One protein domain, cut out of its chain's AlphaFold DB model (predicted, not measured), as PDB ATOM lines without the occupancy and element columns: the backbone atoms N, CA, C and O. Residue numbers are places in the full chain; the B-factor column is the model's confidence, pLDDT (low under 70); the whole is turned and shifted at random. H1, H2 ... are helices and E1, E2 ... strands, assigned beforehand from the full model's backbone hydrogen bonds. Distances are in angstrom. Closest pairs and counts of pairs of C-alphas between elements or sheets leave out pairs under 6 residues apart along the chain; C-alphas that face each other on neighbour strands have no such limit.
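What this domain is: This is residues 2 to 79 and 106 to 202 of the 358 residues of an uncharacterized protein of Legionella brunensis (UniProt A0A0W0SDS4). A long, twisted ribbon of four strands runs out as an arm from a head of helices. In the head H1, H2, H5 and H4 stand side by side as a small bundle, H3 lies where the ribbon joins them, and H6 to H9 lie on the side away from the ribbon. The printed part has 175 residues with nine named helices and four named strands, along the chain E1 E2 H1 H2 E3 E4 H3 H4 H5 H6 H7 H8 H9; the sheet, E2 E1 E4 E3, is antiparallel and the class mixed. The whole is loose, with a radius of gyration of the C-alphas of 22.1 A, and spans 79 by 37 by 25 A, the arm making much of the length.

How they stand to each other: E1, residues 3 to 13, and E4, residues 106 to 118, are antiparallel inner strands, with N 3 and O 116 2.9 A apart, within hydrogen-bond range. E1 forms a hairpin with the edge strand E2, residues 24 to 27 (N 26 to O 11, 2.9 A). The other edge strand, E3, residues 61 to 77, bends by 83 degrees at residue 65 and is antiparallel to E4, with N 111 and O 71 2.8 A apart. H1, residues 35 to 47, only grazes the sheet with residues 35 to 38. Its residues 42 to 46 alone touch H2, residues 51 to 58, in a helical hairpin; the closest C-alphas, Leu 45 and Leu 54, are 5.8 A apart. H3, residues 119 to 126, is on the sheet at a height of 9.2 A. The hub, H4, residues 128 to 137, touches H1 at a shallow tilt of 20 degrees, the same way (closest C-alphas Leu 43 and Leu 134, 6.3 A). H5, residues 140 to 146, touches H2 (Thr 51 to Cys 142, 5.4 A) and forms a helical hairpin with H4. H7, residues 169 to 177, only just touches H4, with 3 pairs of C-alphas within 8 A (closest Leu 135 and Leu 170, 6.9 A). H6, residues 160 to 163, is close to H7 but not clearly touching (Phe 162 to Thr 171, 6.4 A). H9, residues 195 to 201, only just touches H7, with 3 such pairs (closest Phe 175 and Ile 198, 7.5 A), and meets H8, residues 188 to 193, only through their link. Every O i to N i+4 pair is within range in H1, H2, H3, H4, H7 and H8, 2 of 3 in H5 and 1 of 3 in H9, which has 2 of 4 O i to N i+3 pairs; H6 is too short.

Where its parts are: E1 begins at C-alpha 3, (61.561, 83.942, 100.870), and is 30.9 A long; E3 is 36.2 A, E4 37.7 A and H1 18.2 A. H9 ends at C-alpha 201, (92.580, 86.528, 117.162).

The domain as a whole: The C-alphas farthest apart, Gly 18 and Ala 200, are 79.9 A apart. Residues 80 to 105 are not printed; C-alphas 79 and 106 are 11.8 A apart across the cut. The link from H5 to H6 is long. Mean pLDDT of the printed part is 70.9, with 84 residues under 70, among them 5 to 29 and 158 to 202.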
ATOM      1  N   ALA A   2      65.400  86.789 101.415       62.19
ATOM      2  CA  ALA A   2      64.187  86.433 102.152       62.19
ATOM      3  C   ALA A   2      63.182  85.748 101.210       62.19
ATOM      4  O   ALA A   2      63.085  86.092 100.027       62.19
ATOM      5  N   LYS A   3      62.462  84.739 101.705       70.75
ATOM      6  CA  LYS A   3      61.561  83.942 100.870       70.75
ATOM      7  C   LYS A   3      60.244  84.689 100.708       70.75
ATOM      8  O   LYS A   3      59.585  85.023 101.682       70.75
ATOM      9  N   THR A   4      59.821  84.921  99.477       76.12
ATOM     10  CA  THR A   4      58.479  85.437  99.196       76.12
ATOM     11  C   THR A   4      57.490  84.280  99.151       76.12
ATOM     12  O   THR A   4      57.742  83.277  98.479       76.12
ATOM     13  N   LYS A   5      56.361  84.402  99.852       68.00
ATOM     14  CA  LYS A   5      55.301  83.383  99.868       68.00
ATOM     15  C   LYS A   5      53.986  84.038  99.454       68.00
ATOM     16  O   LYS A   5      53.632  85.096  99.971       68.00
ATOM     17  N   LYS A   6      53.281  83.412  98.507       66.62
ATOM     18  CA  LYS A   6      51.922  83.807  98.115       66.62
ATOM     19  C   LYS A   6      50.939  83.226  99.134       66.62
ATOM     20  O   LYS A   6      50.976  82.018  99.390       66.62
ATOM     21  N   PHE A   7      50.088  84.061  99.723       66.75
ATOM     22  CA  PHE A   7      49.068  83.635 100.685       66.75
ATOM     23  C   PHE A   7      47.662  83.679 100.066       66.75
ATOM     24  O   PHE A   7      47.434  84.311  99.036       66.75
ATOM     25  N   LYS A   8      46.730  82.920 100.658       57.94
ATOM     26  CA  LYS A   8      45.352  82.771 100.158       57.94
ATOM     27  C   LYS A   8      44.518  84.034 100.426       57.94
ATOM     28  O   LYS A   8      44.807  84.757 101.366       57.94
ATOM     29  N   ILE A   9      43.298  84.103  99.900       52.72
ATOM     30  CA  ILE A   9      42.858  84.845  98.705       52.72
ATOM     31  C   ILE A   9      41.746  85.779  99.224       52.72
ATOM     32  O   ILE A   9      41.077  85.417 100.192       52.72
ATOM     33  N   ARG A  10      41.483  86.940  98.629       51.34
ATOM     34  CA  ARG A  10      40.172  87.597  98.788       51.34
ATOM     35  C   ARG A  10      39.317  87.248  97.576       51.34
ATOM     36  O   ARG A  10      39.752  87.518  96.461       51.34
ATOM     37  N   ARG A  11      38.149  86.640  97.802       49.28
ATOM     38  CA  ARG A  11      37.191  86.299  96.738       49.28
ATOM     39  C   ARG A  11      36.059  87.300  96.738       49.28
ATOM     40  O   ARG A  11      35.321  87.328  97.721       49.28
ATOM     41  N   ASP A  12      35.931  88.070  95.666       45.88
ATOM     42  CA  ASP A  12      34.786  88.942  95.423       45.88
ATOM     43  C   ASP A  12      33.933  88.319  94.300       45.88
ATOM     44  O   ASP A  12      34.409  88.137  93.179       45.88
ATOM     45  N   TYR A  13      32.683  87.964  94.607       51.78
ATOM     46  CA  TYR A  13      31.723  87.442  93.623       51.78
ATOM     47  C   TYR A  13      30.851  88.573  93.065       51.78
ATOM     48  O   TYR A  13      30.389  89.399  93.838       51.78
ATOM     49  N   LEU A  14      30.566  88.594  91.760       46.69
ATOM     50  CA  LEU A  14      29.545  89.461  91.148       46.69
ATOM     51  C   LEU A  14      28.428  88.584  90.565       46.69
ATOM     52  O   LEU A  14      28.675  87.761  89.685       46.69
ATOM     53  N   ALA A  15      27.201  88.735  91.067       44.88
ATOM     54  CA  ALA A  15      26.034  88.009  90.565       44.88
ATOM     55  C   ALA A  15      25.387  88.756  89.386       44.88
ATOM     56  O   ALA A  15      24.981  89.901  89.539       44.88
ATOM     57  N   ASN A  16      25.212  88.095  88.238       45.47
ATOM     58  CA  ASN A  16      24.501  88.666  87.089       45.47
ATOM     59  C   ASN A  16      23.084  88.090  86.974       45.47
ATOM     60  O   ASN A  16      22.942  86.998  86.442       45.47
ATOM     61  N   TYR A  17      22.054  88.822  87.426       38.53
ATOM     62  CA  TYR A  17      20.635  88.646  87.032       38.53
ATOM     63  C   TYR A  17      19.761  89.836  87.482       38.53
ATOM     64  O   TYR A  17      18.910  89.685  88.349       38.53
ATOM     65  N   GLY A  18      19.947  91.041  86.929       43.03
ATOM     66  CA  GLY A  18      18.989  92.154  87.115       43.03
ATOM     67  C   GLY A  18      18.707  92.592  88.566       43.03
ATOM     68  O   GLY A  18      17.776  93.361  88.797       43.03
ATOM     69  N   GLY A  19      19.493  92.107  89.526       49.25
ATOM     70  CA  GLY A  19      19.595  92.584  90.898       49.25
ATOM     71  C   GLY A  19      20.886  93.378  91.062       49.25
ATOM     72  O   GLY A  19      21.766  93.312  90.205       49.25
ATOM     73  N   ALA A  20      20.982  94.157  92.140       53.28
ATOM     74  CA  ALA A  20      22.187  94.919  92.443       53.28
ATOM     75  C   ALA A  20      23.405  93.987  92.541       53.28
ATOM     76  O   ALA A  20      23.289  92.871  93.048       53.28
ATOM     77  N   ASP A  21      24.560  94.465  92.080       49.72
ATOM     78  CA  ASP A  21      25.846  93.805  92.274       49.72
ATOM     79  C   ASP A  21      25.991  93.380  93.742       49.72
ATOM     80  O   ASP A  21      26.097  94.206  94.650       49.72
ATOM     81  N   HIS A  22      25.965  92.072  93.988       48.34
ATOM     82  CA  HIS A  22      26.191  91.522  95.315       48.34
ATOM     83  C   HIS A  22      27.628  91.038  95.408       48.34
ATOM     84  O   HIS A  22      27.918  89.883  95.108       48.34
ATOM     85  N   THR A  23      28.519  91.923  95.852       50.12
ATOM     86  CA  THR A  23      29.890  91.568  96.220       50.12
ATOM     87  C   THR A  23      29.908  90.849  97.560       50.12
ATOM     88  O   THR A  23      29.898  91.487  98.614       50.12
ATOM     89  N   ASN A  24      29.966  89.520  97.535       49.34
ATOM     90  CA  ASN A  24      30.340  88.751  98.718       49.34
ATOM     91  C   ASN A  24      31.862  88.620  98.747       49.34
ATOM     92  O   ASN A  24      32.421  87.771  98.062       49.34
ATOM     93  N   SER A  25      32.510  89.478  99.537       52.69
ATOM     94  CA  SER A  25      33.941  89.392  99.830       52.69
ATOM     95  C   SER A  25      34.178  88.359 100.926       52.69
ATOM     96  O   SER A  25      33.806  88.590 102.077       52.69
ATOM     97  N   THR A  26      34.853  87.253 100.619       53.41
ATOM     98  CA  THR A  26      35.407  86.374 101.664       53.41
ATOM     99  C   THR A  26      36.890  86.683 101.821       53.41
ATOM    100  O   THR A  26      37.687  86.341 100.947       53.41
ATOM    101  N   SER A  27      37.270  87.350 102.915       55.56
ATOM    102  CA  SER A  27      38.679  87.577 103.254       55.56
ATOM    103  C   SER A  27      39.228  86.384 104.029       55.56
ATOM    104  O   SER A  27      38.699  86.047 105.090       55.56
ATOM    105  N   PHE A  28      40.321  85.790 103.560       62.47
ATOM    106  CA  PHE A  28      41.120  84.895 104.388       62.47
ATOM    107  C   PHE A  28      42.233  85.726 105.040       62.47
ATOM    108  O   PHE A  28      43.138  86.153 104.329       62.47
ATOM    109  N   PRO A  29      42.167  86.021 106.354       66.31
ATOM    110  CA  PRO A  29      43.201  86.822 106.993       66.31
ATOM    111  C   PRO A  29      44.538  86.079 106.928       66.31
ATOM    112  O   PRO A  29      44.628  84.905 107.297       66.31
ATOM    113  N   VAL A  30      45.576  86.769 106.464       70.12
ATOM    114  CA  VAL A  30      46.949  86.270 106.520       70.12
ATOM    115  C   VAL A  30      47.458  86.486 107.949       70.12
ATOM    116  O   VAL A  30      47.460  87.625 108.418       70.12
ATOM    117  N   PRO A  31      47.859  85.434 108.688       77.88
ATOM    118  CA  PRO A  31      48.420  85.606 110.020       77.88
ATOM    119  C   PRO A  31      49.817  86.224 109.903       77.88
ATOM    120  O   PRO A  31      50.783  85.541 109.571       77.88
ATOM    121  N   THR A  32      49.921  87.527 110.150       86.56
ATOM    122  CA  THR A  32      51.192  88.261 110.169       86.56
ATOM    123  C   THR A  32      51.840  88.178 111.547       86.56
ATOM    124  O   THR A  32      51.157  88.078 112.567       86.56
ATOM    125  N   SER A  33      53.163  88.262 111.603       92.38
ATOM    126  CA  SER A  33      53.911  88.231 112.856       92.38
ATOM    127  C   SER A  33      53.883  89.584 113.573       92.38
ATOM    128  O   SER A  33      54.090  90.630 112.960       92.38
ATOM    129  N   ASN A  34      53.695  89.577 114.896       94.06
ATOM    130  CA  ASN A  34      53.908  90.756 115.734       94.06
ATOM    131  C   ASN A  34      55.330  90.730 116.307       94.06
ATOM    132  O   ASN A  34      55.616  90.000 117.259       94.06
ATOM    133  N   TYR A  35      56.221  91.551 115.747       94.25
ATOM    134  CA  TYR A  35      57.619  91.599 116.181       94.25
ATOM    135  C   TYR A  35      57.774  91.885 117.685       94.25
ATOM    136  O   TYR A  35      58.589  91.247 118.345       94.25
ATOM    137  N   LYS A  36      56.958  92.777 118.269       95.19
ATOM    138  CA  LYS A  36      57.069  93.129 119.697       95.19
ATOM    139  C   LYS A  36      56.774  91.939 120.612       95.19
ATOM    140  O   LYS A  36      57.462  91.751 121.613       95.19
ATOM    141  N   GLU A  37      55.774  91.131 120.266       95.81
ATOM    142  CA  GLU A  37      55.427  89.914 121.013       95.81
ATOM    143  C   GLU A  37      56.507  88.838 120.870       95.81
ATOM    144  O   GLU A  37      56.867  88.174 121.848       95.81
ATOM    145  N   ILE A  38      57.070  88.702 119.665       96.06
ATOM    146  CA  ILE A  38      58.187  87.792 119.395       96.06
ATOM    147  C   ILE A  38      59.409  88.207 120.216       96.06
ATOM    148  O   ILE A  38      59.964  87.379 120.933       96.06
ATOM    149  N   TYR A  39      59.788  89.483 120.188       97.06
ATOM    150  CA  TYR A  39      60.924  89.995 120.948       97.06
ATOM    151  C   TYR A  39      60.745  89.804 122.460       97.06
ATOM    152  O   TYR A  39      61.642  89.287 123.128       97.06
ATOM    153  N   ALA A  40      59.567  90.127 123.005       96.69
ATOM    154  CA  ALA A  40      59.262  89.893 124.418       96.69
ATOM    155  C   ALA A  40      59.367  88.402 124.799       96.69
ATOM    156  O   ALA A  40      59.879  88.055 125.872       96.69
ATOM    157  N   SER A  41      58.936  87.512 123.901       97.06
ATOM    158  CA  SER A  41      59.072  86.064 124.073       97.06
ATOM    159  C   SER A  41      60.539  85.633 124.056       97.06
ATOM    160  O   SER A  41      60.976  84.929 124.965       97.06
ATOM    161  N   LEU A  42      61.328  86.102 123.085       97.44
ATOM    162  CA  LEU A  42      62.766  85.828 122.995       97.44
ATOM    163  C   LEU A  42      63.507  86.291 124.253       97.44
ATOM    164  O   LEU A  42      64.278  85.519 124.820       97.44
ATOM    165  N   LEU A  43      63.222  87.500 124.741       97.25
ATOM    166  CA  LEU A  43      63.821  88.043 125.961       97.25
ATOM    167  C   LEU A  43      63.506  87.174 127.185       97.25
ATOM    168  O   LEU A  43      64.391  86.867 127.985       97.25
ATOM    169  N   THR A  44      62.259  86.716 127.303       97.75
ATOM    170  CA  THR A  44      61.834  85.804 128.374       97.75
ATOM    171  C   THR A  44      62.590  84.475 128.304       97.75
ATOM    172  O   THR A  44      63.087  83.989 129.321       97.75
ATOM    173  N   LEU A  45      62.728  83.901 127.104       97.81
ATOM    174  CA  LEU A  45      63.451  82.647 126.882       97.81
ATOM    175  C   LEU A  45      64.947  82.779 127.186       97.81
ATOM    176  O   LEU A  45      65.525  81.879 127.797       97.81
ATOM    177  N   VAL A  46      65.556  83.901 126.798       96.12
ATOM    178  CA  VAL A  46      66.959  84.231 127.073       96.12
ATOM    179  C   VAL A  46      67.204  84.343 128.578       96.12
ATOM    180  O   VAL A  46      68.066  83.639 129.107       96.12
ATOM    181  N   ARG A  47      66.399  85.142 129.291       95.62
ATOM    182  CA  ARG A  47      66.510  85.324 130.751       95.62
ATOM    183  C   ARG A  47      66.278  84.031 131.529       95.62
ATOM    184  O   ARG A  47      66.935  83.785 132.535       95.62
ATOM    185  N   ALA A  48      65.369  83.185 131.048       96.44
ATOM    186  CA  ALA A  48      65.093  81.879 131.636       96.44
ATOM    187  C   ALA A  48      66.064  80.772 131.172       96.44
ATOM    188  O   ALA A  48      65.882  79.613 131.551       96.44
ATOM    189  N   ASN A  49      67.068  81.100 130.346       94.31
ATOM    190  CA  ASN A  49      68.052  80.171 129.786       94.31
ATOM    191  C   ASN A  49      67.426  78.943 129.080       94.31
ATOM    192  O   ASN A  49      67.909  77.812 129.182       94.31
ATOM    193  N   ARG A  50      66.305  79.145 128.378       96.94
ATOM    194  CA  ARG A  50      65.530  78.086 127.713       96.94
ATOM    195  C   ARG A  50      66.031  77.836 126.289       96.94
ATOM    196  O   ARG A  50      65.347  78.132 125.312       96.94
ATOM    197  N   THR A  51      67.223  77.264 126.173       93.75
ATOM    198  CA  THR A  51      67.950  77.075 124.903       93.75
ATOM    199  C   THR A  51      67.123  76.395 123.800       93.75
ATOM    200  O   THR A  51      66.970  76.957 122.724       93.75
ATOM    201  N   GLN A  52      66.496  75.244 124.053       94.69
ATOM    202  CA  GLN A  52      65.717  74.532 123.021       94.69
ATOM    203  C   GLN A  52      64.507  75.327 122.502       94.69
ATOM    204  O   GLN A  52      64.199  75.316 121.312       94.69
ATOM    205  N   GLN A  53      63.804  76.020 123.398       96.81
ATOM    206  CA  GLN A  53      62.640  76.831 123.035       96.81
ATOM    207  C   GLN A  53      63.074  78.092 122.285       96.81
ATOM    208  O   GLN A  53      62.409  78.494 121.332       96.81
ATOM    209  N   LEU A  54      64.214  78.672 122.674       96.69
ATOM    210  CA  LEU A  54      64.847  79.785 121.976       96.69
ATOM    211  C   LEU A  54      65.207  79.398 120.538       96.69
ATOM    212  O   LEU A  54      64.808  80.095 119.614       96.69
ATOM    213  N   GLU A  55      65.877  78.263 120.335       94.69
ATOM    214  CA  GLU A  55      66.230  77.765 118.999       94.69
ATOM    215  C   GLU A  55      64.988  77.526 118.132       94.69
ATOM    216  O   GLU A  55      64.925  77.982 116.990       94.69
ATOM    217  N   LYS A  56      63.952  76.892 118.695       96.06
ATOM    218  CA  LYS A  56      62.677  76.681 117.995       96.06
ATOM    219  C   LYS A  56      61.997  77.998 117.604       96.06
ATOM    220  O   LYS A  56      61.396  78.077 116.541       96.06
ATOM    221  N   THR A  57      62.073  79.015 118.461       96.06
ATOM    222  CA  THR A  57      61.461  80.328 118.201       96.06
ATOM    223  C   THR A  57      62.264  81.121 117.174       96.06
ATOM    224  O   THR A  57      61.691  81.782 116.326       96.06
ATOM    225  N   LEU A  58      63.591  81.036 117.204       94.19
ATOM    226  CA  LEU A  58      64.464  81.732 116.256       94.19
ATOM    227  C   LEU A  58      64.415  81.136 114.841       94.19
ATOM    228  O   LEU A  58      64.648  81.847 113.865       94.19
ATOM    229  N   THR A  59      64.097  79.844 114.732       92.00
ATOM    230  CA  THR A  59      63.957  79.123 113.456       92.00
ATOM    231  C   THR A  59      62.535  79.143 112.890       92.00
ATOM    232  O   THR A  59      62.328  78.660 111.775       92.00
ATOM    233  N   SER A  60      61.550  79.688 113.613       94.00
ATOM    234  CA  SER A  60      60.181  79.802 113.104       94.00
ATOM    235  C   SER A  60      60.052  80.890 112.031       94.00
ATOM    236  O   SER A  60      60.911  81.763 111.892       94.00
ATOM    237  N   GLU A  61      58.973  80.814 111.244       93.19
ATOM    238  CA  GLU A  61      58.663  81.806 110.211       93.19
ATOM    239  C   GLU A  61      58.207  83.126 110.858       93.19
ATOM    240  O   GLU A  61      57.246  83.160 111.629       93.19
ATOM    241  N   PHE A  62      58.877  84.217 110.498       93.12
ATOM    242  CA  PHE A  62      58.387  85.583 110.621       93.12
ATOM    243  C   PHE A  62      57.704  85.980 109.308       93.12
ATOM    244  O   PHE A  62      58.318  85.904 108.241       93.12
ATOM    245  N   ILE A  63      56.436  86.385 109.384       91.75
ATOM    246  CA  ILE A  63      55.623  86.839 108.250       91.75
ATOM    247  C   ILE A  63      55.449  88.349 108.380       91.75
ATOM    248  O   ILE A  63      54.759  88.821 109.287       91.75
ATOM    249  N   ASP A  64      56.078  89.095 107.477       87.69
ATOM    250  CA  ASP A  64      56.064  90.556 107.493       87.69
ATOM    251  C   ASP A  64      54.632  91.093 107.297       87.69
ATOM    252  O   ASP A  64      53.929  90.641 106.380       87.69
ATOM    253  N   PRO A  65      54.162  92.038 108.135       86.62
ATOM    254  CA  PRO A  65      52.849  92.648 107.955       86.62
ATOM    255  C   PRO A  65      52.719  93.455 106.657       86.62
ATOM    256  O   PRO A  65      51.597  93.714 106.221       86.62
ATOM    257  N   GLN A  66      53.825  93.859 106.028       86.12
ATOM    258  CA  GLN A  66      53.794  94.578 104.759       86.12
ATOM    259  C   GLN A  66      53.568  93.635 103.572       86.12
ATOM    260  O   GLN A  66      54.252  92.624 103.398       86.12
ATOM    261  N   VAL A  67      52.616  94.012 102.717       83.69
ATOM    262  CA  VAL A  67      52.362  93.351 101.433       83.69
ATOM    263  C   VAL A  67      53.383  93.862 100.417       83.69
ATOM    264  O   VAL A  67      53.460  95.064 100.174       83.69
ATOM    265  N   LEU A  68      54.158  92.953  99.824       82.50
ATOM    266  CA  LEU A  68      55.158  93.293  98.806       82.50
ATOM    267  C   LEU A  68      54.531  93.480  97.427       82.50
ATOM    268  O   LEU A  68      54.917  94.369  96.675       82.50
ATOM    269  N   GLU A  69      53.576  92.617  97.090       81.31
ATOM    270  CA  GLU A  69      52.929  92.601  95.785       81.31
ATOM    271  C   GLU A  69      51.478  92.153  95.932       81.31
ATOM    272  O   GLU A  69      51.159  91.296  96.765       81.31
ATOM    273  N   ARG A  70      50.615  92.735  95.098       79.19
ATOM    274  CA  ARG A  70      49.229  92.315  94.922       79.19
ATOM    275  C   ARG A  70      49.013  91.921  93.475       79.19
ATOM    276  O   ARG A  70      49.192  92.741  92.581       79.19
ATOM    277  N   GLU A  71      48.597  90.682  93.272       75.12
ATOM    278  CA  GLU A  71      48.224  90.162  91.964       75.12
ATOM    279  C   GLU A  71      46.717  89.924  91.955       75.12
ATOM    280  O   GLU A  71      46.186  89.229  92.821       75.12
ATOM    281  N   GLN A  72      46.029  90.521  90.986       75.62
ATOM    282  CA  GLN A  72      44.606  90.308  90.773       75.62
ATOM    283  C   GLN A  72      44.445  89.404  89.557       75.62
ATOM    284  O   GLN A  72      44.800  89.790  88.443       75.62
ATOM    285  N   ILE A  73      43.927  88.200  89.778       66.38
ATOM    286  CA  ILE A  73      43.609  87.263  88.706       66.38
ATOM    287  C   ILE A  73      42.104  87.273  88.521       66.38
ATOM    288  O   ILE A  73      41.342  87.014  89.451       66.38
ATOM    289  N   GLU A  74      41.689  87.565  87.300       68.94
ATOM    290  CA  GLU A  74      40.295  87.481  86.904       68.94
ATOM    291  C   GLU A  74      40.114  86.212  86.093       68.94
ATOM    292  O   GLU A  74      40.750  86.019  85.056       68.94
ATOM    293  N   THR A  75      39.263  85.324  86.586       60.03
ATOM    294  CA  THR A  75      38.868  84.137  85.839       60.03
ATOM    295  C   THR A  75      37.446  84.309  85.346       60.03
ATOM    296  O   THR A  75      36.570  84.826  86.043       60.03
ATOM    297  N   HIS A  76      37.236  83.885  84.106       61.59
ATOM    298  CA  HIS A  76      35.927  83.828  83.490       61.59
ATOM    299  C   HIS A  76      35.577  82.355  83.321       61.59
ATOM    300  O   HIS A  76      36.171  81.670  82.489       61.59
ATOM    301  N   ASN A  77      34.609  81.857  84.087       54.91
ATOM    302  CA  ASN A  77      34.009  80.564  83.774       54.91
ATOM    303  C   ASN A  77      33.079  80.756  82.575       54.91
ATOM    304  O   ASN A  77      31.890  81.013  82.743       54.91
ATOM    305  N   SER A  78      33.617  80.684  81.358       49.03
ATOM    306  CA  SER A  78      32.798  80.600  80.151       49.03
ATOM    307  C   SER A  78      32.126  79.228  80.104       49.03
ATOM    308  O   SER A  78      32.806  78.202  80.065       49.03
ATOM    309  N   PHE A  79      30.794  79.197  80.105       48.53
ATOM    310  CA  PHE A  79      30.047  77.993  79.743       48.53
ATOM    311  C   PHE A  79      30.396  77.609  78.291       48.53
ATOM    312  O   PHE A  79      30.569  78.521  77.478       48.53
ATOM    313  N   ARG A 106      32.494  85.816  86.805       57.53
ATOM    314  CA  ARG A 106      33.776  86.512  86.986       57.53
ATOM    315  C   ARG A 106      34.208  86.323  88.431       57.53
ATOM    316  O   ARG A 106      33.663  86.975  89.319       57.53
ATOM    317  N   ASP A 107      35.183  85.452  88.641       58.91
ATOM    318  CA  ASP A 107      35.840  85.317  89.936       58.91
ATOM    319  C   ASP A 107      37.102  86.175  89.911       58.91
ATOM    320  O   ASP A 107      37.984  85.986  89.070       58.91
ATOM    321  N   THR A 108      37.157  87.156  90.812       61.94
ATOM    322  CA  THR A 108      38.360  87.957  91.036       61.94
ATOM    323  C   THR A 108      39.057  87.435  92.281       61.94
ATOM    324  O   THR A 108      38.549  87.590  93.393       61.94
ATOM    325  N   ASP A 109      40.224  86.833  92.087       64.88
ATOM    326  CA  ASP A 109      41.092  86.372  93.159       64.88
ATOM    327  C   ASP A 109      42.226  87.387  93.346       64.88
ATOM    328  O   ASP A 109      43.046  87.599  92.451       64.88
ATOM    329  N   THR A 110      42.283  88.024  94.519       65.94
ATOM    330  CA  THR A 110      43.446  88.844  94.901       65.94
ATOM    331  C   THR A 110      44.417  88.010  95.726       65.94
ATOM    332  O   THR A 110      44.051  87.487  96.784       65.94
ATOM    333  N   PHE A 111      45.657  87.920  95.258       70.81
ATOM    334  CA  PHE A 111      46.770  87.281  95.947       70.81
ATOM    335  C   PHE A 111      47.680  88.348  96.544       70.81
ATOM    336  O   PHE A 111      48.115  89.264  95.847       70.81
ATOM    337  N   GLU A 112      47.988  88.204  97.830       77.44
ATOM    338  CA  GLU A 112      48.984  89.028  98.508       77.44
ATOM    339  C   GLU A 112      50.269  88.217  98.695       77.44
ATOM    340  O   GLU A 112      50.263  87.077  99.183       77.44
ATOM    341  N   THR A 113      51.387  88.810  98.289       79.50
ATOM    342  CA  THR A 113      52.720  88.259  98.517       79.50
ATOM    343  C   THR A 113      53.328  88.946  99.728       79.50
ATOM    344  O   THR A 113      53.496  90.167  99.734       79.50
ATOM    345  N   HIS A 114      53.712  88.160 100.733       84.81
ATOM    346  CA  HIS A 114      54.435  88.664 101.900       84.81
ATOM    347  C   HIS A 114      55.869  88.151 101.911       84.81
ATOM    348  O   HIS A 114      56.182  87.064 101.399       84.81
ATOM    349  N   ARG A 115      56.740  88.932 102.550       87.44
ATOM    350  CA  ARG A 115      58.083  88.490 102.907       87.44
ATOM    351  C   ARG A 115      57.996  87.512 104.074       87.44
ATOM    352  O   ARG A 115      57.349  87.791 105.082       87.44
ATOM    353  N   VAL A 116      58.676  86.381 103.938       87.44
ATOM    354  CA  VAL A 116      58.820  85.373 104.984       87.44
ATOM    355  C   VAL A 116      60.303  85.107 105.211       87.44
ATOM    356  O   VAL A 116      61.051  84.803 104.278       87.44
ATOM    357  N   ALA A 117      60.729  85.205 106.462       89.38
ATOM    358  CA  ALA A 117      62.107  84.960 106.870       89.38
ATOM    359  C   ALA A 117      62.135  84.223 108.215       89.38
ATOM    360  O   ALA A 117      61.151  84.271 108.950       89.38
ATOM    361  N   PRO A 118      63.223  83.525 108.571       92.94
ATOM    362  CA  PRO A 118      63.424  83.076 109.945       92.94
ATOM    363  C   PRO A 118      63.390  84.262 110.917       92.94
ATOM    364  O   PRO A 118      63.922  85.328 110.607       92.94
ATOM    365  N   VAL A 119      62.834  84.075 112.116       95.00
ATOM    366  CA  VAL A 119      62.829  85.119 113.162       95.00
ATOM    367  C   VAL A 119      64.239  85.651 113.439       95.00
ATOM    368  O   VAL A 119      64.410  86.852 113.627       95.00
ATOM    369  N   LEU A 120      65.258  84.787 113.434       92.31
ATOM    370  CA  LEU A 120      66.647  85.216 113.620       92.31
ATOM    371  C   LEU A 120      67.158  86.115 112.484       92.31
ATOM    372  O   LEU A 120      67.867  87.079 112.752       92.31
ATOM    373  N   GLU A 121      66.796  85.818 111.235       89.94
ATOM    374  CA  GLU A 121      67.154  86.654 110.081       89.94
ATOM    375  C   GLU A 121      66.519  88.041 110.215       89.94
ATOM    376  O   GLU A 121      67.201  89.055 110.072       89.94
ATOM    377  N   GLU A 122      65.238  88.084 110.590       92.69
ATOM    378  CA  GLU A 122      64.522  89.338 110.805       92.69
ATOM    379  C   GLU A 122      65.136  90.182 111.919       92.69
ATOM    380  O   GLU A 122      65.396  91.375 111.749       92.69
ATOM    381  N   LEU A 123      65.402  89.532 113.049       90.56
ATOM    382  CA  LEU A 123      66.000  90.143 114.222       90.56
ATOM    383  C   LEU A 123      67.367  90.762 113.894       90.56
ATOM    384  O   LEU A 123      67.652  91.878 114.313       90.56
ATOM    385  N   VAL A 124      68.209  90.071 113.126       85.69
ATOM    386  CA  VAL A 124      69.564  90.545 112.815       85.69
ATOM    387  C   VAL A 124      69.556  91.658 111.762       85.69
ATOM    388  O   VAL A 124      70.294  92.630 111.912       85.69
ATOM    389  N   ILE A 125      68.735  91.549 110.713       84.81
ATOM    390  CA  ILE A 125      68.742  92.502 109.589       84.81
ATOM    391  C   ILE A 125      68.003  93.795 109.937       84.81
ATOM    392  O   ILE A 125      68.525  94.889 109.705       84.81
ATOM    393  N   HIS A 126      66.800  93.679 110.499       88.62
ATOM    394  CA  HIS A 126      65.898  94.818 110.678       88.62
ATOM    395  C   HIS A 126      65.877  95.348 112.116       88.62
ATOM    396  O   HIS A 126      65.537  96.511 112.327       88.62
ATOM    397  N   HIS A 127      66.309  94.547 113.097       90.62
ATOM    398  CA  HIS A 127      66.226  94.883 114.523       90.62
ATOM    399  C   HIS A 127      67.539  94.641 115.284       90.62
ATOM    400  O   HIS A 127      67.579  94.073 116.376       90.62
ATOM    401  N   PHE A 128      68.644  95.094 114.699       84.94
ATOM    402  CA  PHE A 128      69.988  94.788 115.184       84.94
ATOM    403  C   PHE A 128      70.260  95.193 116.651       84.94
ATOM    404  O   PHE A 128      70.926  94.464 117.384       84.94
ATOM    405  N   ASP A 129      69.720  96.316 117.125       85.62
ATOM    406  CA  ASP A 129      69.920  96.755 118.516       85.62
ATOM    407  C   ASP A 129      69.254  95.810 119.532       85.62
ATOM    408  O   ASP A 129      69.801  95.525 120.606       85.62
ATOM    409  N   ASP A 130      68.097  95.261 119.166       91.50
ATOM    410  CA  ASP A 130      67.373  94.265 119.954       91.50
ATOM    411  C   ASP A 130      68.145  92.937 119.986       91.50
ATOM    412  O   ASP A 130      68.288  92.315 121.043       91.50
ATOM    413  N   PHE A 131      68.728  92.532 118.854       89.50
ATOM    414  CA  PHE A 131      69.632  91.381 118.778       89.50
ATOM    415  C   PHE A 131      70.823  91.516 119.739       89.50
ATOM    416  O   PHE A 131      71.120  90.602 120.516       89.50
ATOM    417  N   VAL A 132      71.493  92.672 119.718       84.38
ATOM    418  CA  VAL A 132      72.626  92.975 120.603       84.38
ATOM    419  C   VAL A 132      72.192  92.951 122.071       84.38
ATOM    420  O   VAL A 132      72.931  92.462 122.928       84.38
ATOM    421  N   THR A 133      70.991  93.440 122.373       88.25
ATOM    422  CA  THR A 133      70.425  93.406 123.727       88.25
ATOM    423  C   THR A 133      70.200  91.968 124.201       88.25
ATOM    424  O   THR A 133      70.667  91.599 125.279       88.25
ATOM    425  N   LEU A 134      69.596  91.116 123.368       90.06
ATOM    426  CA  LEU A 134      69.402  89.695 123.680       90.06
ATOM    427  C   LEU A 134      70.729  88.972 123.917       90.06
ATOM    428  O   LEU A 134      70.855  88.214 124.875       90.06
ATOM    429  N   LEU A 135      71.740  89.227 123.086       86.81
ATOM    430  CA  LEU A 135      73.065  88.631 123.258       86.81
ATOM    431  C   LEU A 135      73.759  89.061 124.564       86.81
ATOM    432  O   LEU A 135      74.481  88.252 125.151       86.81
ATOM    433  N   LYS A 136      73.553  90.308 125.020       85.00
ATOM    434  CA  LYS A 136      74.121  90.836 126.278       85.00
ATOM    435  C   LYS A 136      73.535  90.141 127.495       85.00
ATOM    436  O   LYS A 136      74.260  89.868 128.445       85.00
ATOM    437  N   GLU A 137      72.241  89.857 127.454       87.19
ATOM    438  CA  GLU A 137      71.532  89.199 128.550       87.19
ATOM    439  C   GLU A 137      71.637  87.665 128.506       87.19
ATOM    440  O   GLU A 137      71.299  86.986 129.476       87.19
ATOM    441  N   ALA A 138      72.105  87.100 127.390       87.31
ATOM    442  CA  ALA A 138      72.131  85.663 127.176       87.31
ATOM    443  C   ALA A 138      73.257  84.936 127.915       87.31
ATOM    444  O   ALA A 138      74.416  85.346 127.932       87.31
ATOM    445  N   SER A 139      72.913  83.757 128.441       87.75
ATOM    446  CA  SER A 139      73.891  82.761 128.883       87.75
ATOM    447  C   SER A 139      74.761  82.278 127.706       87.75
ATOM    448  O   SER A 139      74.338  82.380 126.552       87.75
ATOM    449  N   PRO A 140      75.915  81.628 127.957       83.56
ATOM    450  CA  PRO A 140      76.735  81.054 126.887       83.56
ATOM    451  C   PRO A 140      75.979  80.078 125.965       83.56
ATOM    452  O   PRO A 140      76.233  80.038 124.762       83.56
ATOM    453  N   GLY A 141      75.029  79.310 126.510       83.88
ATOM    454  CA  GLY A 141      74.208  78.380 125.730       83.88
ATOM    455  C   GLY A 141      73.209  79.097 124.819       83.88
ATOM    456  O   GLY A 141      73.077  78.742 123.652       83.88
ATOM    457  N   CYS A 142      72.545  80.139 125.325       88.00
ATOM    458  CA  CYS A 142      71.642  80.970 124.527       88.00
ATOM    459  C   CYS A 142      72.401  81.806 123.486       88.00
ATOM    460  O   CYS A 142      71.928  81.942 122.361       88.00
ATOM    461  N   GLN A 143      73.598  82.297 123.818       85.88
ATOM    462  CA  GLN A 143      74.481  82.983 122.872       85.88
ATOM    463  C   GLN A 143      74.835  82.076 121.693       85.88
ATOM    464  O   GLN A 143      74.709  82.496 120.551       85.88
ATOM    465  N   ALA A 144      75.205  80.814 121.931       82.19
ATOM    466  CA  ALA A 144      75.529  79.884 120.845       82.19
ATOM    467  C   ALA A 144      74.366  79.678 119.850       82.19
ATOM    468  O   ALA A 144      74.607  79.416 118.674       82.19
ATOM    469  N   ILE A 145      73.122  79.807 120.318       88.19
ATOM    470  CA  ILE A 145      71.920  79.698 119.485       88.19
ATOM    471  C   ILE A 145      71.648  81.005 118.742       88.19
ATOM    472  O   ILE A 145      71.420  80.975 117.538       88.19
ATOM    473  N   LEU A 146      71.710  82.149 119.431       87.38
ATOM    474  CA  LEU A 146      71.556  83.473 118.814       87.38
ATOM    475  C   LEU A 146      72.605  83.726 117.722       87.38
ATOM    476  O   LEU A 146      72.357  84.478 116.790       87.38
ATOM    477  N   LEU A 147      73.765  83.077 117.821       85.62
ATOM    478  CA  LEU A 147      74.853  83.157 116.850       85.62
ATOM    479  C   LEU A 147      74.809  82.046 115.788       85.62
ATOM    480  O   LEU A 147      75.742  81.891 115.000       85.62
ATOM    481  N   ASN A 148      73.761  81.225 115.742       83.06
ATOM    482  CA  ASN A 148      73.643  80.191 114.722       83.06
ATOM    483  C   ASN A 148      73.001  80.749 113.444       83.06
ATOM    484  O   ASN A 148      71.787  80.697 113.283       83.06
ATOM    485  N   PHE A 149      73.821  81.229 112.510       80.62
ATOM    486  CA  PHE A 149      73.370  81.788 111.230       80.62
ATOM    487  C   PHE A 149      73.349  80.772 110.079       80.62
ATOM    488  O   PHE A 149      73.377  81.147 108.903       80.62
ATOM    489  N   THR A 150      73.311  79.481 110.404       76.12
ATOM    490  CA  THR A 150      73.267  78.406 109.409       76.12
ATOM    491  C   THR A 150      72.038  78.561 108.510       76.12
ATOM    492  O   THR A 150      70.933  78.751 109.007       76.12
ATOM    493  N   ASP A 151      72.245  78.482 107.194       77.81
ATOM    494  CA  ASP A 151      71.212  78.596 106.150       77.81
ATOM    495  C   ASP A 151      70.424  79.930 106.122       77.81
ATOM    496  O   ASP A 151      69.431  80.036 105.396       77.81
ATOM    497  N   LEU A 152      70.865  80.962 106.858       78.94
ATOM    498  CA  LEU A 152      70.251  82.295 106.823       78.94
ATOM    499  C   LEU A 152      70.686  83.099 105.596       78.94
ATOM    500  O   LEU A 152      71.776  82.906 105.048       78.94
ATOM    501  N   ASP A 153      69.857  84.056 105.193       79.00
ATOM    502  CA  ASP A 153      70.234  85.060 104.212       79.00
ATOM    503  C   ASP A 153      70.483  86.423 104.852       79.00
ATOM    504  O   ASP A 153      69.551  87.114 105.228       79.00
ATOM    505  N   LEU A 154      71.738  86.858 104.879       74.88
ATOM    506  CA  LEU A 154      72.159  88.129 105.468       74.88
ATOM    507  C   LEU A 154      72.477  89.199 104.409       74.88
ATOM    508  O   LEU A 154      73.192  90.150 104.693       74.88
ATOM    509  N   THR A 155      71.963  89.067 103.180       71.06
ATOM    510  CA  THR A 155      72.313  89.965 102.053       71.06
ATOM    511  C   THR A 155      71.912  91.429 102.297       71.06
ATOM    512  O   THR A 155      72.516  92.330 101.726       71.06
ATOM    513  N   GLY A 156      70.919  91.680 103.155       69.69
ATOM    514  CA  GLY A 156      70.488  93.030 103.545       69.69
ATOM    515  C   GLY A 156      71.138  93.571 104.821       69.69
ATOM    516  O   GLY A 156      70.766  94.651 105.274       69.69
ATOM    517  N   LEU A 157      72.056  92.826 105.439       70.31
ATOM    518  CA  LEU A 157      72.662  93.211 106.705       70.31
ATOM    519  C   LEU A 157      73.750  94.267 106.491       70.31
ATOM    520  O   LEU A 157      74.736  94.034 105.795       70.31
ATOM    521  N   ASP A 158      73.595  95.415 107.143       68.31
ATOM    522  CA  ASP A 158      74.648  96.424 107.217       68.31
ATOM    523  C   ASP A 158      75.667  96.037 108.296       68.31
ATOM    524  O   ASP A 158      75.464  96.260 109.493       68.31
ATOM    525  N   PHE A 159      76.777  95.438 107.863       60.56
ATOM    526  CA  PHE A 159      77.816  94.950 108.765       60.56
ATOM    527  C   PHE A 159      78.584  96.070 109.485       60.56
ATOM    528  O   PHE A 159      79.182  95.818 110.534       60.56
ATOM    529  N   THR A 160      78.508  97.320 109.014       58.62
ATOM    530  CA  THR A 160      79.110  98.463 109.724       58.62
ATOM    531  C   THR A 160      78.436  98.706 111.077       58.62
ATOM    532  O   THR A 160      79.071  99.177 112.022       58.62
ATOM    533  N   LYS A 161      77.182  98.262 111.246       61.72
ATOM    534  CA  LYS A 161      76.480  98.297 112.539       61.72
ATOM    535  C   LYS A 161      77.158  97.440 113.609       61.72
ATOM    536  O   LYS A 161      77.062  97.761 114.791       61.72
ATOM    537  N   PHE A 162      77.906  96.405 113.221       57.31
ATOM    538  CA  PHE A 162      78.727  95.623 114.153       57.31
ATOM    539  C   PHE A 162      80.009  96.365 114.565       57.31
ATOM    540  O   PHE A 162      80.543  96.083 115.637       57.31
ATOM    541  N   GLN A 163      80.487  97.307 113.743       51.97
ATOM    542  CA  GLN A 163      81.722  98.076 113.949       51.97
ATOM    543  C   GLN A 163      81.516  99.316 114.836       51.97
ATOM    544  O   GLN A 163      82.437  99.738 115.532       51.97
ATOM    545  N   LEU A 164      80.313  99.904 114.828       47.00
ATOM    546  CA  LEU A 164      80.003 101.156 115.539       47.00
ATOM    547  C   LEU A 164      79.763 100.988 117.050       47.00
ATOM    548  O   LEU A 164      79.781 101.973 117.790       47.00
ATOM    549  N   ALA A 165      79.573  99.761 117.534       44.62
ATOM    550  CA  ALA A 165      79.632  99.490 118.963       44.62
ATOM    551  C   ALA A 165      81.116  99.384 119.373       44.62
ATOM    552  O   ALA A 165      81.846  98.625 118.731       44.62
ATOM    553  N   PRO A 166      81.588 100.077 120.438       42.59
ATOM    554  CA  PRO A 166      82.947  99.874 120.957       42.59
ATOM    555  C   PRO A 166      83.189  98.372 121.127       42.59
ATOM    556  O   PRO A 166      82.203  97.685 121.404       42.59
ATOM    557  N   PRO A 167      84.431  97.860 120.968       46.72
ATOM    558  CA  PRO A 167      84.733  96.434 120.839       46.72
ATOM    559  C   PRO A 167      84.253  95.686 122.079       46.72
ATOM    560  O   PRO A 167      84.974  95.475 123.051       46.72
ATOM    561  N   SER A 168      82.978  95.343 122.067       47.28
ATOM    562  CA  SER A 168      82.315  94.694 123.164       47.28
ATOM    563  C   SER A 168      82.583  93.215 122.979       47.28
ATOM    564  O   SER A 168      82.684  92.710 121.857       47.28
ATOM    565  N   ILE A 169      82.678  92.497 124.089       48.12
ATOM    566  CA  ILE A 169      82.816  91.037 124.114       48.12
ATOM    567  C   ILE A 169      81.752  90.365 123.213       48.12
ATOM    568  O   ILE A 169      81.977  89.281 122.678       48.12
ATOM    569  N   LEU A 170      80.616  91.030 122.965       46.22
ATOM    570  CA  LEU A 170      79.588  90.594 122.023       46.22
ATOM    571  C   LEU A 170      80.013  90.615 120.557       46.22
ATOM    572  O   LEU A 170      79.798  89.617 119.875       46.22
ATOM    573  N   THR A 171      80.599  91.710 120.069       49.03
ATOM    574  CA  THR A 171      81.056  91.808 118.673       49.03
ATOM    575  C   THR A 171      82.089  90.715 118.389       49.03
ATOM    576  O   THR A 171      82.015  90.030 117.372       49.03
ATOM    577  N   GLN A 172      82.972  90.445 119.360       49.75
ATOM    578  CA  GLN A 172      83.920  89.323 119.322       49.75
ATOM    579  C   GLN A 172      83.217  87.959 119.292       49.75
ATOM    580  O   GLN A 172      83.602  87.077 118.524       49.75
ATOM    581  N   SER A 173      82.178  87.775 120.113       49.16
ATOM    582  CA  SER A 173      81.414  86.524 120.187       49.16
ATOM    583  C   SER A 173      80.725  86.212 118.865       49.16
ATOM    584  O   SER A 173      80.758  85.064 118.432       49.16
ATOM    585  N   ILE A 174      80.156  87.225 118.206       55.06
ATOM    586  CA  ILE A 174      79.440  87.062 116.943       55.06
ATOM    587  C   ILE A 174      80.375  86.522 115.859       55.06
ATOM    588  O   ILE A 174      80.096  85.471 115.300       55.06
ATOM    589  N   PHE A 175      81.521  87.153 115.605       51.75
ATOM    590  CA  PHE A 175      82.394  86.718 114.508       51.75
ATOM    591  C   PHE A 175      83.190  85.437 114.804       51.75
ATOM    592  O   PHE A 175      83.504  84.688 113.883       51.75
ATOM    593  N   THR A 176      83.494  85.140 116.073       53.38
ATOM    594  CA  THR A 176      84.296  83.951 116.435       53.38
ATOM    595  C   THR A 176      83.468  82.710 116.756       53.38
ATOM    596  O   THR A 176      83.966  81.591 116.628       53.38
ATOM    597  N   ARG A 177      82.215  82.880 117.198       60.19
ATOM    598  CA  ARG A 177      81.343  81.772 117.624       60.19
ATOM    599  C   ARG A 177      80.144  81.565 116.711       60.19
ATOM    600  O   ARG A 177      79.453  80.560 116.890       60.19
ATOM    601  N   ALA A 178      79.886  82.466 115.758       64.00
ATOM    602  CA  ALA A 178      78.781  82.257 114.842       64.00
ATOM    603  C   ALA A 178      79.007  81.055 113.932       64.00
ATOM    604  O   ALA A 178      80.096  80.815 113.407       64.00
ATOM    605  N   LYS A 179      77.935  80.296 113.723       65.44
ATOM    606  CA  LYS A 179      77.907  79.222 112.732       65.44
ATOM    607  C   LYS A 179      77.409  79.806 111.415       65.44
ATOM    608  O   LYS A 179      76.255  80.199 111.333       65.44
ATOM    609  N   LEU A 180      78.276  79.841 110.404       64.94
ATOM    610  CA  LEU A 180      78.023  80.486 109.103       64.94
ATOM    611  C   LEU A 180      77.829  79.486 107.949       64.94
ATOM    612  O   LEU A 180      78.158  79.760 106.795       64.94
ATOM    613  N   LYS A 181      77.379  78.262 108.241       63.75
ATOM    614  CA  LYS A 181      77.267  77.225 107.209       63.75
ATOM    615  C   LYS A 181      76.166  77.604 106.208       63.75
ATOM    616  O   LYS A 181      75.027  77.809 106.609       63.75
ATOM    617  N   SER A 182      76.510  77.655 104.917       62.31
ATOM    618  CA  SER A 182      75.587  77.970 103.807       62.31
ATOM    619  C   SER A 182      74.894  79.342 103.896       62.31
ATOM    620  O   SER A 182      73.891  79.563 103.215       62.31
ATOM    621  N   THR A 183      75.404  80.264 104.716       62.06
ATOM    622  CA  THR A 183      74.825  81.600 104.893       62.06
ATOM    623  C   THR A 183      75.027  82.441 103.630       62.06
ATOM    624  O   THR A 183      76.133  82.512 103.092       62.06
ATOM    625  N   LYS A 184      73.965  83.082 103.136       64.06
ATOM    626  CA  LYS A 184      74.017  83.981 101.967       64.06
ATOM    627  C   LYS A 184      74.248  85.426 102.407       64.06
ATOM    628  O   LYS A 184      73.938  85.782 103.537       64.06
ATOM    629  N   GLY A 185      74.798  86.261 101.526       57.22
ATOM    630  CA  GLY A 185      74.976  87.694 101.793       57.22
ATOM    631  C   GLY A 185      76.228  88.082 102.581       57.22
ATOM    632  O   GLY A 185      76.604  89.246 102.574       57.22
ATOM    633  N   LEU A 186      76.929  87.112 103.174       55.75
ATOM    634  CA  LEU A 186      78.327  87.278 103.567       55.75
ATOM    635  C   LEU A 186      79.189  87.252 102.304       55.75
ATOM    636  O   LEU A 186      79.509  86.189 101.770       55.75
ATOM    637  N   THR A 187      79.518  88.430 101.781       46.78
ATOM    638  CA  THR A 187      80.497  88.551 100.701       46.78
ATOM    639  C   THR A 187      81.903  88.368 101.272       46.78
ATOM    640  O   THR A 187      82.158  88.683 102.434       46.78
ATOM    641  N   GLN A 188      82.838  87.880 100.451       40.19
ATOM    642  CA  GLN A 188      84.259  87.847 100.817       40.19
ATOM    643  C   GLN A 188      84.731  89.240 101.261       40.19
ATOM    644  O   GLN A 188      85.408  89.360 102.267       40.19
ATOM    645  N   GLN A 189      84.235  90.287 100.604       39.75
ATOM    646  CA  GLN A 189      84.518  91.676 100.939       39.75
ATOM    647  C   GLN A 189      84.056  92.088 102.347       39.75
ATOM    648  O   GLN A 189      84.753  92.839 103.004       39.75
ATOM    649  N   ILE A 190      82.946  91.556 102.866       47.69
ATOM    650  CA  ILE A 190      82.497  91.807 104.251       47.69
ATOM    651  C   ILE A 190      83.404  91.112 105.277       47.69
ATOM    652  O   ILE A 190      83.653  91.651 106.359       47.69
ATOM    653  N   LEU A 191      83.900  89.915 104.947       45.66
ATOM    654  CA  LEU A 191      84.918  89.234 105.752       45.66
ATOM    655  C   LEU A 191      86.241  90.016 105.712       45.66
ATOM    656  O   LEU A 191      86.853  90.204 106.761       45.66
ATOM    657  N   ASP A 192      86.609  90.540 104.540       42.12
ATOM    658  CA  ASP A 192      87.810  91.350 104.307       42.12
ATOM    659  C   ASP A 192      87.716  92.752 104.965       42.12
ATOM    660  O   ASP A 192      88.712  93.288 105.440       42.12
ATOM    661  N   ASP A 193      86.523  93.346 105.069       42.47
ATOM    662  CA  ASP A 193      86.280  94.632 105.754       42.47
ATOM    663  C   ASP A 193      86.189  94.460 107.286       42.47
ATOM    664  O   ASP A 193      86.304  95.418 108.051       42.47
ATOM    665  N   SER A 194      85.991  93.222 107.750       39.72
ATOM    666  CA  SER A 194      86.038  92.825 109.166       39.72
ATOM    667  C   SER A 194      87.397  92.224 109.558       39.72
ATOM    668  O   SER A 194      87.581  91.774 110.694       39.72
ATOM    669  N   GLN A 195      88.354  92.222 108.624       41.25
ATOM    670  CA  GLN A 195      89.651  91.555 108.718       41.25
ATOM    671  C   GLN A 195      90.498  92.077 109.883       41.25
ATOM    672  O   GLN A 195      91.072  91.271 110.603       41.25
ATOM    673  N   ASP A 196      90.474  93.381 110.178       38.16
ATOM    674  CA  ASP A 196      91.194  93.965 111.324       38.16
ATOM    675  C   ASP A 196      90.731  93.390 112.685       38.16
ATOM    676  O   ASP A 196      91.505  93.319 113.643       38.16
ATOM    677  N   TYR A 197      89.476  92.928 112.775       36.25
ATOM    678  CA  TYR A 197      88.911  92.276 113.963       36.25
ATOM    679  C   TYR A 197      89.133  90.756 113.979       36.25
ATOM    680  O   TYR A 197      89.309  90.174 115.051       36.25
ATOM    681  N   ILE A 198      89.133  90.115 112.806       35.88
ATOM    682  CA  ILE A 198      89.393  88.676 112.633       35.88
ATOM    683  C   ILE A 198      90.885  88.371 112.864       35.88
ATOM    684  O   ILE A 198      91.227  87.412 113.562       35.88
ATOM    685  N   ASP A 199      91.772  89.227 112.358       35.06
ATOM    686  CA  ASP A 199      93.229  89.092 112.428       35.06
ATOM    687  C   ASP A 199      93.783  89.302 113.841       35.06
ATOM    688  O   ASP A 199      94.836  88.756 114.185       35.06
ATOM    689  N   ALA A 200      93.058  90.020 114.703       34.94
ATOM    690  CA  ALA A 200      93.443  90.179 116.100       34.94
ATOM    691  C   ALA A 200      93.445  88.843 116.875       34.94
ATOM    692  O   ALA A 200      94.100  88.770 117.917       34.94
ATOM    693  N   GLN A 201      92.740  87.790 116.413       48.00
ATOM    694  CA  GLN A 201      92.580  86.528 117.162       48.00
ATOM    695  C   GLN A 201      92.334  85.252 116.312       48.00
ATOM    696  O   GLN A 201      91.483  84.430 116.663       48.00
ATOM    697  N   LEU A 202      93.073  85.002 115.223       30.05
ATOM    698  CA  LEU A 202      92.873  83.765 114.440       30.05
ATOM    699  C   LEU A 202      93.243  82.464 115.209       30.05
ATOM    700  O   LEU A 202      94.357  82.346 115.734       30.05
TER     701      LEU A 202